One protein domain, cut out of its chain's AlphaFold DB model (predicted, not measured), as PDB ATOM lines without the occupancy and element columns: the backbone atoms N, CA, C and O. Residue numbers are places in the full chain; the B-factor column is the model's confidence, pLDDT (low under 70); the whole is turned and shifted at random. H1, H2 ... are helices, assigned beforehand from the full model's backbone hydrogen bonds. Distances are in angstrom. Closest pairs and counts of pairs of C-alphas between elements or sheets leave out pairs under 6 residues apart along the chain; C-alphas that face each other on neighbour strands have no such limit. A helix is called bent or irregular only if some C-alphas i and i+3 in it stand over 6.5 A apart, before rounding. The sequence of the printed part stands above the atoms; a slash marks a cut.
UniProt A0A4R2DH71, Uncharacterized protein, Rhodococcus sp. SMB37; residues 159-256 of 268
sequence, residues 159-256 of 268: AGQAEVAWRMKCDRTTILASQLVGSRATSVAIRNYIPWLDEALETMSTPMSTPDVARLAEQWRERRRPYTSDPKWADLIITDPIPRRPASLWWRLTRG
ATOM      1  N   ALA A 159      69.307 144.100  63.297       79.56
ATOM      2  CA  ALA A 159      68.990 142.760  63.777       79.56
ATOM      3  C   ALA A 159      67.697 142.745  64.604       79.56
ATOM      4  O   ALA A 159      67.542 143.526  65.535       79.56
ATOM      5  N   GLY A 160      66.798 141.808  64.297       81.12
ATOM      6  CA  GLY A 160      65.685 141.456  65.184       81.12
ATOM      7  C   GLY A 160      66.076 140.353  66.171       81.12
ATOM      8  O   GLY A 160      67.157 139.766  66.060       81.12
ATOM      9  N   GLN A 161      65.173 140.006  67.088       82.50
ATOM     10  CA  GLN A 161      65.388 138.983  68.123       82.50
ATOM     11  C   GLN A 161      65.970 137.665  67.586       82.50
ATOM     12  O   GLN A 161      66.966 137.163  68.105       82.50
ATOM     13  N   ALA A 162      65.404 137.138  66.499       76.81
ATOM     14  CA  ALA A 162      65.829 135.864  65.921       76.81
ATOM     15  C   ALA A 162      67.290 135.888  65.414       76.81
ATOM     16  O   ALA A 162      67.996 134.884  65.484       76.81
ATOM     17  N   GLU A 163      67.777 137.041  64.941       80.81
ATOM     18  CA  GLU A 163      69.182 137.218  64.549       80.81
ATOM     19  C   GLU A 163      70.106 137.241  65.760       80.81
ATOM     20  O   GLU A 163      71.167 136.621  65.725       80.81
ATOM     21  N   VAL A 164      69.707 137.947  66.822       85.69
ATOM     22  CA  VAL A 164      70.472 138.014  68.071       85.69
ATOM     23  C   VAL A 164      70.618 136.609  68.655       85.69
ATOM     24  O   VAL A 164      71.738 136.157  68.892       85.69
ATOM     25  N   ALA A 165      69.508 135.874  68.768       85.38
ATOM     26  CA  ALA A 165      69.496 134.496  69.246       85.38
ATOM     27  C   ALA A 165      70.364 133.571  68.378       85.38
ATOM     28  O   ALA A 165      71.177 132.803  68.893       85.38
ATOM     29  N   TRP A 166      70.265 133.676  67.051       82.75
ATOM     30  CA  TRP A 166      71.102 132.891  66.144       82.75
ATOM     31  C   TRP A 166      72.595 133.180  66.328       82.75
ATOM     32  O   TRP A 166      73.393 132.251  66.458       82.75
ATOM     33  N   ARG A 167      72.987 134.454  66.428       86.62
ATOM     34  CA  ARG A 167      74.392 134.826  66.651       86.62
ATOM     35  C   ARG A 167      74.922 134.354  67.999       86.62
ATOM     36  O   ARG A 167      76.067 133.902  68.058       86.62
ATOM     37  N   MET A 168      74.103 134.412  69.047       88.69
ATOM     38  CA  MET A 168      74.431 133.867  70.369       88.69
ATOM     39  C   MET A 168      74.597 132.339  70.317       88.69
ATOM     40  O   MET A 168      75.527 131.791  70.911       88.69
ATOM     41  N   LYS A 169      73.786 131.637  69.514       85.19
ATOM     42  CA  LYS A 169      73.919 130.190  69.276       85.19
ATOM     43  C   LYS A 169      75.198 129.837  68.503       85.19
ATOM     44  O   LYS A 169      75.865 128.850  68.829       85.19
ATOM     45  N   CYS A 170      75.586 130.642  67.513       80.38
ATOM     46  CA  CYS A 170      76.867 130.488  66.813       80.38
ATOM     47  C   CYS A 170      78.064 130.706  67.744       80.38
ATOM     48  O   CYS A 170      79.016 129.924  67.709       80.38
ATOM     49  N   ASP A 171      78.001 131.718  68.609       83.94
ATOM     50  CA  ASP A 171      78.998 131.968  69.655       83.94
ATOM     51  C   ASP A 171      79.162 130.755  70.571       83.94
ATOM     52  O   ASP A 171      80.273 130.251  70.748       83.94
ATOM     53  N   ARG A 172      78.043 130.241  71.094       85.50
ATOM     54  CA  ARG A 172      78.011 129.038  71.930       85.50
ATOM     55  C   ARG A 172      78.684 127.860  71.230       85.50
ATOM     56  O   ARG A 172      79.554 127.209  71.802       85.50
ATOM     57  N   THR A 173      78.315 127.608  69.976       80.56
ATOM     58  CA  THR A 173      78.855 126.491  69.184       80.56
ATOM     59  C   THR A 173      80.353 126.655  68.944       80.56
ATOM     60  O   THR A 173      81.105 125.695  69.081       80.56
ATOM     61  N   THR A 174      80.806 127.875  68.655       78.56
ATOM     62  CA  THR A 174      82.225 128.194  68.442       78.56
ATOM     63  C   THR A 174      83.043 127.946  69.709       78.56
ATOM     64  O   THR A 174      84.101 127.316  69.657       78.56
ATOM     65  N   ILE A 175      82.540 128.381  70.866       79.00
ATOM     66  CA  ILE A 175      83.209 128.186  72.155       79.00
ATOM     67  C   ILE A 175      83.259 126.700  72.520       79.00
ATOM     68  O   ILE A 175      84.326 126.201  72.872       79.00
ATOM     69  N   LEU A 176      82.158 125.963  72.367       78.25
ATOM     70  CA  LEU A 176      82.141 124.519  72.621       78.25
ATOM     71  C   LEU A 176      83.048 123.750  71.650       78.25
ATOM     72  O   LEU A 176      83.779 122.860  72.071       78.25
ATOM     73  N   ALA A 177      83.092 124.128  70.370       68.62
ATOM     74  CA  ALA A 177      84.028 123.544  69.410       68.62
ATOM     75  C   ALA A 177      85.490 123.809  69.809       68.62
ATOM     76  O   ALA A 177      86.332 122.914  69.710       68.62
ATOM     77  N   SER A 178      85.791 124.997  70.345       67.19
ATOM     78  CA  SER A 178      87.127 125.317  70.864       67.19
ATOM     79  C   SER A 178      87.510 124.502  72.111       67.19
ATOM     80  O   SER A 178      88.690 124.411  72.446       67.19
ATOM     81  N   GLN A 179      86.555 123.840  72.785       64.69
ATOM     82  CA  GLN A 179      86.843 122.957  73.925       64.69
ATOM     83  C   GLN A 179      87.688 121.756  73.507       64.69
ATOM     84  O   GLN A 179      88.543 121.310  74.269       64.69
ATOM     85  N   LEU A 180      87.484 121.265  72.282       52.00
ATOM     86  CA  LEU A 180      88.254 120.161  71.705       52.00
ATOM     87  C   LEU A 180      89.749 120.493  71.591       52.00
ATOM     88  O   LEU A 180      90.578 119.587  71.531       52.00
ATOM     89  N   VAL A 181      90.071 121.788  71.574       54.41
ATOM     90  CA  VAL A 181      91.424 122.337  71.476       54.41
ATOM     91  C   VAL A 181      92.038 122.580  72.868       54.41
ATOM     92  O   VAL A 181      93.252 122.543  73.015       54.41
ATOM     93  N   GLY A 182      91.221 122.679  73.927       49.16
ATOM     94  CA  GLY A 182      91.702 122.646  75.315       49.16
ATOM     95  C   GLY A 182      92.206 123.985  75.863       49.16
ATOM     96  O   GLY A 182      93.121 124.007  76.691       49.16
ATOM     97  N   SER A 183      91.614 125.112  75.444       60.22
ATOM     98  CA  SER A 183      92.029 126.437  75.924       60.22
ATOM     99  C   SER A 183      91.518 126.773  77.352       60.22
ATOM    100  O   SER A 183      90.394 126.400  77.702       60.22
ATOM    101  N   ARG A 184      92.282 127.465  78.226       55.91
ATOM    102  CA  ARG A 184      91.778 127.886  79.558       55.91
ATOM    103  C   ARG A 184      90.801 129.039  79.410       55.91
ATOM    104  O   ARG A 184      89.818 129.055  80.136       55.91
ATOM    105  N   ALA A 185      90.996 129.927  78.432       60.75
ATOM    106  CA  ALA A 185      89.999 130.931  78.055       60.75
ATOM    107  C   ALA A 185      88.664 130.269  77.671       60.75
ATOM    108  O   ALA A 185      87.611 130.665  78.163       60.75
ATOM    109  N   THR A 186      88.717 129.183  76.896       69.44
ATOM    110  CA  THR A 186      87.560 128.336  76.579       69.44
ATOM    111  C   THR A 186      86.993 127.674  77.833       69.44
ATOM    112  O   THR A 186      85.785 127.664  78.023       69.44
ATOM    113  N   SER A 187      87.838 127.161  78.727       68.25
ATOM    114  CA  SER A 187      87.389 126.534  79.978       68.25
ATOM    115  C   SER A 187      86.691 127.529  80.916       68.25
ATOM    116  O   SER A 187      85.696 127.185  81.550       68.25
ATOM    117  N   VAL A 188      87.178 128.772  80.989       74.75
ATOM    118  CA  VAL A 188      86.559 129.864  81.756       74.75
ATOM    119  C   VAL A 188      85.252 130.302  81.095       74.75
ATOM    120  O   VAL A 188      84.247 130.447  81.790       74.75
ATOM    121  N   ALA A 189      85.225 130.430  79.766       80.12
ATOM    122  CA  ALA A 189      84.002 130.709  79.019       80.12
ATOM    123  C   ALA A 189      82.939 129.622  79.254       80.12
ATOM    124  O   ALA A 189      81.782 129.936  79.512       80.12
ATOM    125  N   ILE A 190      83.326 128.344  79.252       80.75
ATOM    126  CA  ILE A 190      82.418 127.219  79.518       80.75
ATOM    127  C   ILE A 190      81.846 127.262  80.934       80.75
ATOM    128  O   ILE A 190      80.681 126.935  81.121       80.75
ATOM    129  N   ARG A 191      82.632 127.673  81.931       81.12
ATOM    130  CA  ARG A 191      82.157 127.749  83.321       81.12
ATOM    131  C   ARG A 191      81.275 128.963  83.592       81.12
ATOM    132  O   ARG A 191      80.319 128.842  84.345       81.12
ATOM    133  N   ASN A 192      81.597 130.115  83.004       83.06
ATOM    134  CA  ASN A 192      81.022 131.397  83.430       83.06
ATOM    135  C   ASN A 192      80.122 132.060  82.381       83.06
ATOM    136  O   ASN A 192      79.243 132.842  82.732       83.06
ATOM    137  N   TYR A 193      80.363 131.800  81.096       87.56
ATOM    138  CA  TYR A 193      79.682 132.477  79.992       87.56
ATOM    139  C   TYR A 193      78.666 131.579  79.286       87.56
ATOM    140  O   TYR A 193      77.573 132.048  78.991       87.56
ATOM    141  N   ILE A 194      78.975 130.295  79.080       89.00
ATOM    142  CA  ILE A 194      78.041 129.336  78.469       89.00
ATOM    143  C   ILE A 194      76.747 129.171  79.284       89.00
ATOM    144  O   ILE A 194      75.692 129.239  78.664       89.00
ATOM    145  N   PRO A 195      76.760 129.048  80.630       91.25
ATOM    146  CA  PRO A 195      75.513 128.936  81.389       91.25
ATOM    147  C   PRO A 195      74.608 130.159  81.219       91.25
ATOM    148  O   PRO A 195      73.412 130.020  80.999       91.25
ATOM    149  N   TRP A 196      75.198 131.359  81.232       93.75
ATOM    150  CA  TRP A 196      74.458 132.596  80.987       93.75
ATOM    151  C   TRP A 196      73.940 132.688  79.545       93.75
ATOM    152  O   TRP A 196      72.832 133.156  79.318       93.75
ATOM    153  N   LEU A 197      74.733 132.246  78.561       92.31
ATOM    154  CA  LEU A 197      74.294 132.180  77.165       92.31
ATOM    155  C   LEU A 197      73.095 131.247  76.998       92.31
ATOM    156  O   LEU A 197      72.189 131.584  76.244       92.31
ATOM    157  N   ASP A 198      73.097 130.102  77.678       91.31
ATOM    158  CA  ASP A 198      72.015 129.120  77.608       91.31
ATOM    159  C   ASP A 198      70.726 129.698  78.206       91.31
ATOM    160  O   ASP A 198      69.694 129.677  77.540       91.31
ATOM    161  N   GLU A 199      70.809 130.342  79.373       91.62
ATOM    162  CA  GLU A 199      69.680 131.048  79.999       91.62
ATOM    163  C   GLU A 199      69.159 132.209  79.133       91.62
ATOM    164  O   GLU A 199      67.952 132.388  78.960       91.62
ATOM    165  N   ALA A 200      70.055 132.995  78.531       91.81
ATOM    166  CA  ALA A 200      69.668 134.097  77.654       91.81
ATOM    167  C   ALA A 200      69.017 133.599  76.353       91.81
ATOM    168  O   ALA A 200      68.070 134.211  75.865       91.81
ATOM    169  N   LEU A 201      69.503 132.490  75.787       90.31
ATOM    170  CA  LEU A 201      68.903 131.843  74.617       90.31
ATOM    171  C   LEU A 201      67.527 131.256  74.935       90.31
ATOM    172  O   LEU A 201      66.630 131.349  74.100       90.31
ATOM    173  N   GLU A 202      67.355 130.690  76.128       90.19
ATOM    174  CA  GLU A 202      66.064 130.212  76.620       90.19
ATOM    175  C   GLU A 202      65.088 131.372  76.835       90.19
ATOM    176  O   GLU A 202      63.963 131.323  76.347       90.19
ATOM    177  N   THR A 203      65.543 132.481  77.422       88.38
ATOM    178  CA  THR A 203      64.742 133.711  77.560       88.38
ATOM    179  C   THR A 203      64.309 134.259  76.194       88.38
ATOM    180  O   THR A 203      63.153 134.618  75.996       88.38
ATOM    181  N   MET A 204      65.213 134.271  75.209       85.44
ATOM    182  CA  MET A 204      64.901 134.700  73.841       85.44
ATOM    183  C   MET A 204      64.107 133.666  73.032       85.44
ATOM    184  O   MET A 204      63.826 133.928  71.862       85.44
ATOM    185  N   SER A 205      63.774 132.495  73.584       81.75
ATOM    186  CA  SER A 205      62.953 131.493  72.889       81.75
ATOM    187  C   SER A 205      61.474 131.891  72.815       81.75
ATOM    188  O   SER A 205      60.766 131.443  71.914       81.75
ATOM    189  N   THR A 206      61.041 132.787  73.703       82.44
ATOM    190  CA  THR A 206      59.732 133.444  73.679       82.44
ATOM    191  C   THR A 206      59.830 134.831  73.044       82.44
ATOM    192  O   THR A 206      60.849 135.490  73.253       82.44
ATOM    193  N   PRO A 207      58.804 135.323  72.327       82.38
ATOM    194  CA  PRO A 207      58.794 136.688  71.799       82.38
ATOM    195  C   PRO A 207      59.020 137.732  72.902       82.38
ATOM    196  O   PRO A 207      58.383 137.686  73.952       82.38
ATOM    197  N   MET A 208      59.940 138.667  72.666       83.75
ATOM    198  CA  MET A 208      60.324 139.717  73.611       83.75
ATOM    199  C   MET A 208      60.144 141.101  72.991       83.75
ATOM    200  O   MET A 208      60.191 141.271  71.773       83.75
ATOM    201  N   SER A 209      60.003 142.117  73.843       84.44
ATOM    202  CA  SER A 209      59.981 143.505  73.386       84.44
ATOM    203  C   SER A 209      61.344 143.922  72.810       84.44
ATOM    204  O   SER A 209      62.401 143.514  73.300       84.44
ATOM    205  N   THR A 210      61.343 144.787  71.793       82.00
ATOM    206  CA  THR A 210      62.567 145.336  71.179       82.00
ATOM    207  C   THR A 210      63.542 145.951  72.210       82.00
ATOM    208  O   THR A 210      64.743 145.665  72.127       82.00
ATOM    209  N   PRO A 211      63.091 146.714  73.232       84.81
ATOM    210  CA  PRO A 211      63.961 147.176  74.320       84.81
ATOM    211  C   PRO A 211      64.603 146.048  75.139       84.81
ATOM    212  O   PRO A 211      65.776 146.147  75.506       84.81
ATOM    213  N   ASP A 212      63.874 144.964  75.412       85.88
ATOM    214  CA  ASP A 212      64.414 143.834  76.169       85.88
ATOM    215  C   ASP A 212      65.450 143.049  75.365       85.88
ATOM    216  O   ASP A 212      66.496 142.674  75.904       85.88
ATOM    217  N   VAL A 213      65.218 142.880  74.062       86.12
ATOM    218  CA  VAL A 213      66.198 142.295  73.136       86.12
ATOM    219  C   VAL A 213      67.452 143.168  73.067       86.12
ATOM    220  O   VAL A 213      68.565 142.647  73.125       86.12
ATOM    221  N   ALA A 214      67.303 144.494  73.002       85.06
ATOM    222  CA  ALA A 214      68.432 145.426  73.019       85.06
ATOM    223  C   ALA A 214      69.241 145.333  74.318       85.06
ATOM    224  O   ALA A 214      70.474 145.294  74.283       85.06
ATOM    225  N   ARG A 215      68.558 145.220  75.459       88.75
ATOM    226  CA  ARG A 215      69.191 145.024  76.767       88.75
ATOM    227  C   ARG A 215      69.967 143.707  76.833       88.75
ATOM    228  O   ARG A 215      71.103 143.705  77.310       88.75
ATOM    229  N   LEU A 216      69.395 142.605  76.347       91.50
ATOM    230  CA  LEU A 216      70.089 141.314  76.277       91.50
ATOM    231  C   LEU A 216      71.279 141.347  75.315       91.50
ATOM    232  O   LEU A 216      72.340 140.823  75.647       91.50
ATOM    233  N   ALA A 217      71.144 142.002  74.161       88.75
ATOM    234  CA  ALA A 217      72.226 142.145  73.191       88.75
ATOM    235  C   ALA A 217      73.413 142.948  73.755       88.75
ATOM    236  O   ALA A 217      74.567 142.597  73.500       88.75
ATOM    237  N   GLU A 218      73.157 143.984  74.559       87.94
ATOM    238  CA  GLU A 218      74.220 144.740  75.232       87.94
ATOM    239  C   GLU A 218      74.909 143.900  76.319       87.94
ATOM    240  O   GLU A 218      76.139 143.839  76.371       87.94
ATOM    241  N   GLN A 219      74.141 143.171  77.139       89.62
ATOM    242  CA  GLN A 219      74.717 142.237  78.112       89.62
ATOM    243  C   GLN A 219      75.561 141.157  77.432       89.62
ATOM    244  O   GLN A 219      76.647 140.824  77.912       89.62
ATOM    245  N   TRP A 220      75.084 140.634  76.301       91.44
ATOM    246  CA  TRP A 220      75.819 139.679  75.482       91.44
ATOM    247  C   TRP A 220      77.137 140.282  75.006       91.44
ATOM    248  O   TRP A 220      78.187 139.688  75.244       91.44
ATOM    249  N   ARG A 221      77.117 141.481  74.415       87.56
ATOM    250  CA  ARG A 221      78.321 142.192  73.963       87.56
ATOM    251  C   ARG A 221      79.354 142.346  75.080       87.56
ATOM    252  O   ARG A 221      80.535 142.068  74.857       87.56
ATOM    253  N   GLU A 222      78.918 142.761  76.265       85.12
ATOM    254  CA  GLU A 222      79.799 142.993  77.410       85.12
ATOM    255  C   GLU A 222      80.408 141.684  77.930       85.12
ATOM    256  O   GLU A 222      81.626 141.571  78.080       85.12
ATOM    257  N   ARG A 223      79.574 140.653  78.119       85.25
ATOM    258  CA  ARG A 223      80.002 139.337  78.624       85.25
ATOM    259  C   ARG A 223      80.838 138.554  77.621       85.25
ATOM    260  O   ARG A 223      81.676 137.759  78.033       85.25
ATOM    261  N   ARG A 224      80.639 138.777  76.321       83.69
ATOM    262  CA  ARG A 224      81.394 138.140  75.236       83.69
ATOM    263  C   ARG A 224      82.804 138.706  75.093       83.69
ATOM    264  O   ARG A 224      83.715 137.970  74.712       83.69
ATOM    265  N   ARG A 225      82.994 140.002  75.377       79.94
ATOM    266  CA  ARG A 225      84.245 140.748  75.136       79.94
ATOM    267  C   ARG A 225      85.520 140.031  75.623       79.94
ATOM    268  O   ARG A 225      86.492 140.050  74.873       79.94
ATOM    269  N   PRO A 226      85.547 139.366  76.793       74.94
ATOM    270  CA  PRO A 226      86.740 138.666  77.276       74.94
ATOM    271  C   PRO A 226      87.120 137.408  76.477       74.94
ATOM    272  O   PRO A 226      88.258 136.954  76.557       74.94
ATOM    273  N   TYR A 227      86.175 136.820  75.737       72.25
ATOM    274  CA  TYR A 227      86.302 135.477  75.155       72.25
ATOM    275  C   TYR A 227      86.436 135.474  73.631       72.25
ATOM    276  O   TYR A 227      86.566 134.412  73.026       72.25
ATOM    277  N   THR A 228      86.375 136.641  72.992       68.56
ATOM    278  CA  THR A 228      86.335 136.763  71.534       68.56
ATOM    279  C   THR A 228      87.267 137.852  71.020       68.56
ATOM    280  O   THR A 228      87.447 138.893  71.647       68.56
ATOM    281  N   SER A 229      87.819 137.635  69.830       62.31
ATOM    282  CA  SER A 229      88.647 138.609  69.118       62.31
ATOM    283  C   SER A 229      87.868 139.466  68.115       62.31
ATOM    284  O   SER A 229      88.445 140.400  67.563       62.31
ATOM    285  N   ASP A 230      86.586 139.168  67.854       67.94
ATOM    286  CA  ASP A 230      85.752 139.921  66.904       67.94
ATOM    287  C   ASP A 230      84.698 140.777  67.626       67.94
ATOM    288  O   ASP A 230      83.550 140.351  67.764       67.94
ATOM    289  N   PRO A 231      85.027 141.996  68.082       64.12
ATOM    290  CA  PRO A 231      84.078 142.843  68.803       64.12
ATOM    291  C   PRO A 231      82.879 143.285  67.949       64.12
ATOM    292  O   PRO A 231      81.864 143.688  68.511       64.12
ATOM    293  N   LYS A 232      82.960 143.199  66.612       71.44
ATOM    294  CA  LYS A 232      81.908 143.676  65.698       71.44
ATOM    295  C   LYS A 232      80.748 142.693  65.567       71.44
ATOM    296  O   LYS A 232      79.657 143.084  65.169       71.44
ATOM    297  N   TRP A 233      80.958 141.424  65.912       79.81
ATOM    298  CA  TRP A 233      79.934 140.382  65.792       79.81
ATOM    299  C   TRP A 233      78.651 140.683  66.583       79.81
ATOM    300  O   TRP A 233      77.550 140.413  66.098       79.81
ATOM    301  N   ALA A 234      78.810 141.269  67.774       82.06
ATOM    302  CA  ALA A 234      77.729 141.665  68.679       82.06
ATOM    303  C   ALA A 234      77.382 143.168  68.580       82.06
ATOM    304  O   ALA A 234      76.624 143.698  69.398       82.06
ATOM    305  N   ASP A 235      77.949 143.885  67.606       82.44
ATOM    306  CA  ASP A 235      77.624 145.284  67.339       82.44
ATOM    307  C   ASP A 235      76.406 145.354  66.406       82.44
ATOM    308  O   ASP A 235      76.534 145.211  65.193       82.44
ATOM    309  N   LEU A 236      75.208 145.469  66.986       79.62
ATOM    310  CA  LEU A 236      73.919 145.350  66.303       79.62
ATOM    311  C   LEU A 236      73.031 146.560  66.604       79.62
ATOM    312  O   LEU A 236      73.022 147.056  67.733       79.62
ATOM    313  N   ILE A 237      72.242 146.981  65.613       80.38
ATOM    314  CA  ILE A 237      71.112 147.902  65.797       80.38
ATOM    315  C   ILE A 237      69.859 147.047  65.947       80.38
ATOM    316  O   ILE A 237      69.480 146.358  64.999       80.38
ATOM    317  N   ILE A 238      69.243 147.056  67.128       82.81
ATOM    318  CA  ILE A 238      68.080 146.210  67.410       82.81
ATOM    319  C   ILE A 238      66.796 146.900  66.956       82.81
ATOM    320  O   ILE A 238      66.569 148.062  67.290       82.81
ATOM    321  N   THR A 239      65.979 146.188  66.183       78.31
ATOM    322  CA  THR A 239      64.683 146.669  65.678       78.31
ATOM    323  C   THR A 239      63.617 145.595  65.822       78.31
ATOM    324  O   THR A 239      63.932 144.433  66.096       78.31
ATOM    325  N   ASP A 240      62.375 145.982  65.543       68.75
ATOM    326  CA  ASP A 240      61.245 145.068  65.395       68.75
ATOM    327  C   ASP A 240      61.534 143.960  64.361       68.75
ATOM    328  O   ASP A 240      62.462 144.099  63.543       68.75
ATOM    329  N   PRO A 241      60.780 142.840  64.399       58.50
ATOM    330  CA  PRO A 241      61.024 141.674  63.560       58.50
ATOM    331  C   PRO A 241      61.156 142.058  62.086       58.50
ATOM    332  O   PRO A 241      60.223 142.532  61.447       58.50
ATOM    333  N   ILE A 242      62.344 141.841  61.524       57.06
ATOM    334  CA  ILE A 242      62.591 142.112  60.109       57.06
ATOM    335  C   ILE A 242      62.003 140.939  59.308       57.06
ATOM    336  O   ILE A 242      62.489 139.814  59.480       57.06
ATOM    337  N   PRO A 243      61.030 141.147  58.400       47.38
ATOM    338  CA  PRO A 243      60.622 140.108  57.462       47.38
ATOM    339  C   PRO A 243      61.810 139.764  56.552       47.38
ATOM    340  O   PRO A 243      62.396 140.632  55.901       47.38
ATOM    341  N   ARG A 244      62.223 138.492  56.534       53.56
ATOM    342  CA  ARG A 244      63.452 138.055  55.849       53.56
ATOM    343  C   ARG A 244      63.165 137.299  54.562       53.56
ATOM    344  O   ARG A 244      62.328 136.405  54.522       53.56
ATOM    345  N   ARG A 245      63.951 137.607  53.524       43.66
ATOM    346  CA  ARG A 245      64.097 136.754  52.337       43.66
ATOM    347  C   ARG A 245      64.839 135.454  52.710       43.66
ATOM    348  O   ARG A 245      65.663 135.475  53.629       43.66
ATOM    349  N   PRO A 246      64.573 134.331  52.020       43.06
ATOM    350  CA  PRO A 246      65.228 133.055  52.299       43.06
ATOM    351  C   PRO A 246      66.748 133.134  52.093       43.06
ATOM    352  O   PRO A 246      67.233 133.748  51.141       43.06
ATOM    353  N   ALA A 247      67.505 132.511  52.998       45.09
ATOM    354  CA  ALA A 247      68.964 132.512  52.975       45.09
ATOM    355  C   ALA A 247      69.533 131.710  51.788       45.09
ATOM    356  O   ALA A 247      69.066 130.609  51.453       45.09
ATOM    357  N   SER A 248      70.596 132.240  51.172       46.06
ATOM    358  CA  SER A 248      71.313 131.558  50.093       46.06
ATOM    359  C   SER A 248      71.977 130.265  50.588       46.06
ATOM    360  O   SER A 248      72.282 130.105  51.771       46.06
ATOM    361  N   LEU A 249      72.204 129.318  49.673       43.25
ATOM    362  CA  LEU A 249      72.790 128.003  49.972       43.25
ATOM    363  C   LEU A 249      74.165 128.118  50.663       43.25
ATOM    364  O   LEU A 249      74.458 127.402  51.615       43.25
ATOM    365  N   TRP A 250      74.976 129.079  50.217       38.41
ATOM    366  CA  TRP A 250      76.300 129.361  50.779       38.41
ATOM    367  C   TRP A 250      76.222 129.890  52.222       38.41
ATOM    368  O   TRP A 250      77.071 129.586  53.061       38.41
ATOM    369  N   TRP A 251      75.160 130.637  52.537       45.84
ATOM    370  CA  TRP A 251      74.881 131.117  53.889       45.84
ATOM    371  C   TRP A 251      74.513 129.950  54.813       45.84
ATOM    372  O   TRP A 251      75.108 129.808  55.873       45.84
ATOM    373  N   ARG A 252      73.633 129.039  54.379       51.88
ATOM    374  CA  ARG A 252      73.276 127.833  55.156       51.88
ATOM    375  C   ARG A 252      74.482 126.939  55.464       51.88
ATOM    376  O   ARG A 252      74.638 126.472  56.588       51.88
ATOM    377  N   LEU A 253      75.377 126.762  54.491       40.41
ATOM    378  CA  LEU A 253      76.573 125.924  54.634       40.41
ATOM    379  C   LEU A 253      77.605 126.466  55.637       40.41
ATOM    380  O   LEU A 253      78.304 125.681  56.268       40.41
ATOM    381  N   THR A 254      77.719 127.788  55.797       38.59
ATOM    382  CA  THR A 254      78.738 128.402  56.673       38.59
ATOM    383  C   THR A 254      78.233 128.754  58.069       38.59
ATOM    384  O   THR A 254      79.036 128.994  58.969       38.59
ATOM    385  N   ARG A 255      76.911 128.819  58.251       44.25
ATOM    386  CA  ARG A 255      76.266 129.451  59.411       44.25
ATOM    387  C   ARG A 255      75.120 128.631  60.022       44.25
ATOM    388  O   ARG A 255      74.571 129.040  61.046       44.25
ATOM    389  N   GLY A 256      74.814 127.465  59.449       49.53
ATOM    390  CA  GLY A 256      73.691 126.615  59.844       49.53
ATOM    391  C   GLY A 256      72.357 127.100  59.272       49.53
ATOM    392  O   GLY A 256      72.315 128.013  58.443       49.53
TER     393      GLY A 256
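Overview. This is residues 159 to 256 of the 268 residues of an uncharacterized protein of Rhodococcus sp. SMB37 (UniProt A0A4R2DH71). Three helices, H1, H3 and H4, make an up-and-down bundle whose centres form a triangle, somewhat loose between H3 and H4, with the short helix H2 at the end where H1 and H4 finish. After H4 a long link folds back along the bundle to its other end, then swings out, and residues 244 to 254 stick out on the side of H1 away from H3 and H4, with most of the small helix H5 among them. The printed part has 98 residues, with five named helices in the order H1, H2, H3, H4, H5 and no named strand; the class is all helix. It is compact, with a radius of gyration of the C-alphas of 13.9 A and spans of 40 by 32 by 23 A.

Along the chain. H1, residues 161 to 179, begins with C-alpha 161 at (65.388, 138.983, 68.123) and measures 27.4 A from first to last C-alpha. H2 follows at residues 184 to 192, 12.0 A, and H3 at residues 194 to 203, 14.0 A. H4, residues 210 to 227, measures 26.0 A and begins with C-alpha 210 at (62.567, 145.336, 71.179); it is only just irregular, with C-alphas 223 and 226 6.9 A apart. H5, residues 249 to 255, measures 10.2 A and ends with C-alpha 255 at (76.266, 129.451, 59.411).

Arrangement. H1 is the hub, touching H2, H3 and H4. With residues 175 to 179 alone it touches H2 at a steep tilt of 48 degrees, opposite ways; the closest C-alphas, of Gln 179 and Thr 186, are 6.0 A apart. With residues 165 to 172 alone it touches H3 at a shallow tilt of 22 degrees, opposite ways; the closest C-alphas, of Ala 165 and Leu 201, are 6.0 A apart. With residues 161 to 168 alone it touches H4 at a shallow tilt of 18 degrees, the same way; the closest C-alphas, of Gln 161 and Val 213, are 6.1 A apart. H3 and H4 are close but not clearly touching, the C-alphas of Ala 200 and Leu 216 coming closest at 7.4 A. H2 and H4 only just touch, with 3 pairs of C-alphas within 8 A. H2 and H3 meet only through their link. H5 is close to H1 but not clearly touching, the closest C-alphas, of Cys 170 and Arg 255, being 7.5 A apart; it is apart from H2, H3 and H4. Every O i to N i+4 pair is within hydrogen-bond range in H1, H2, H3 and H5, and 12 of 14 are in H4.

Size, cuts and confidence. The C-alphas farthest apart, of Arg 184 and Pro 243, are 40.1 A apart. The printed part has no cut. The link from H4 to H5, residues 228 to 248, is long. The mean pLDDT of the printed part is 74.4; residues 177 to 187, 228 to 231 and 240 to 256 are under 70.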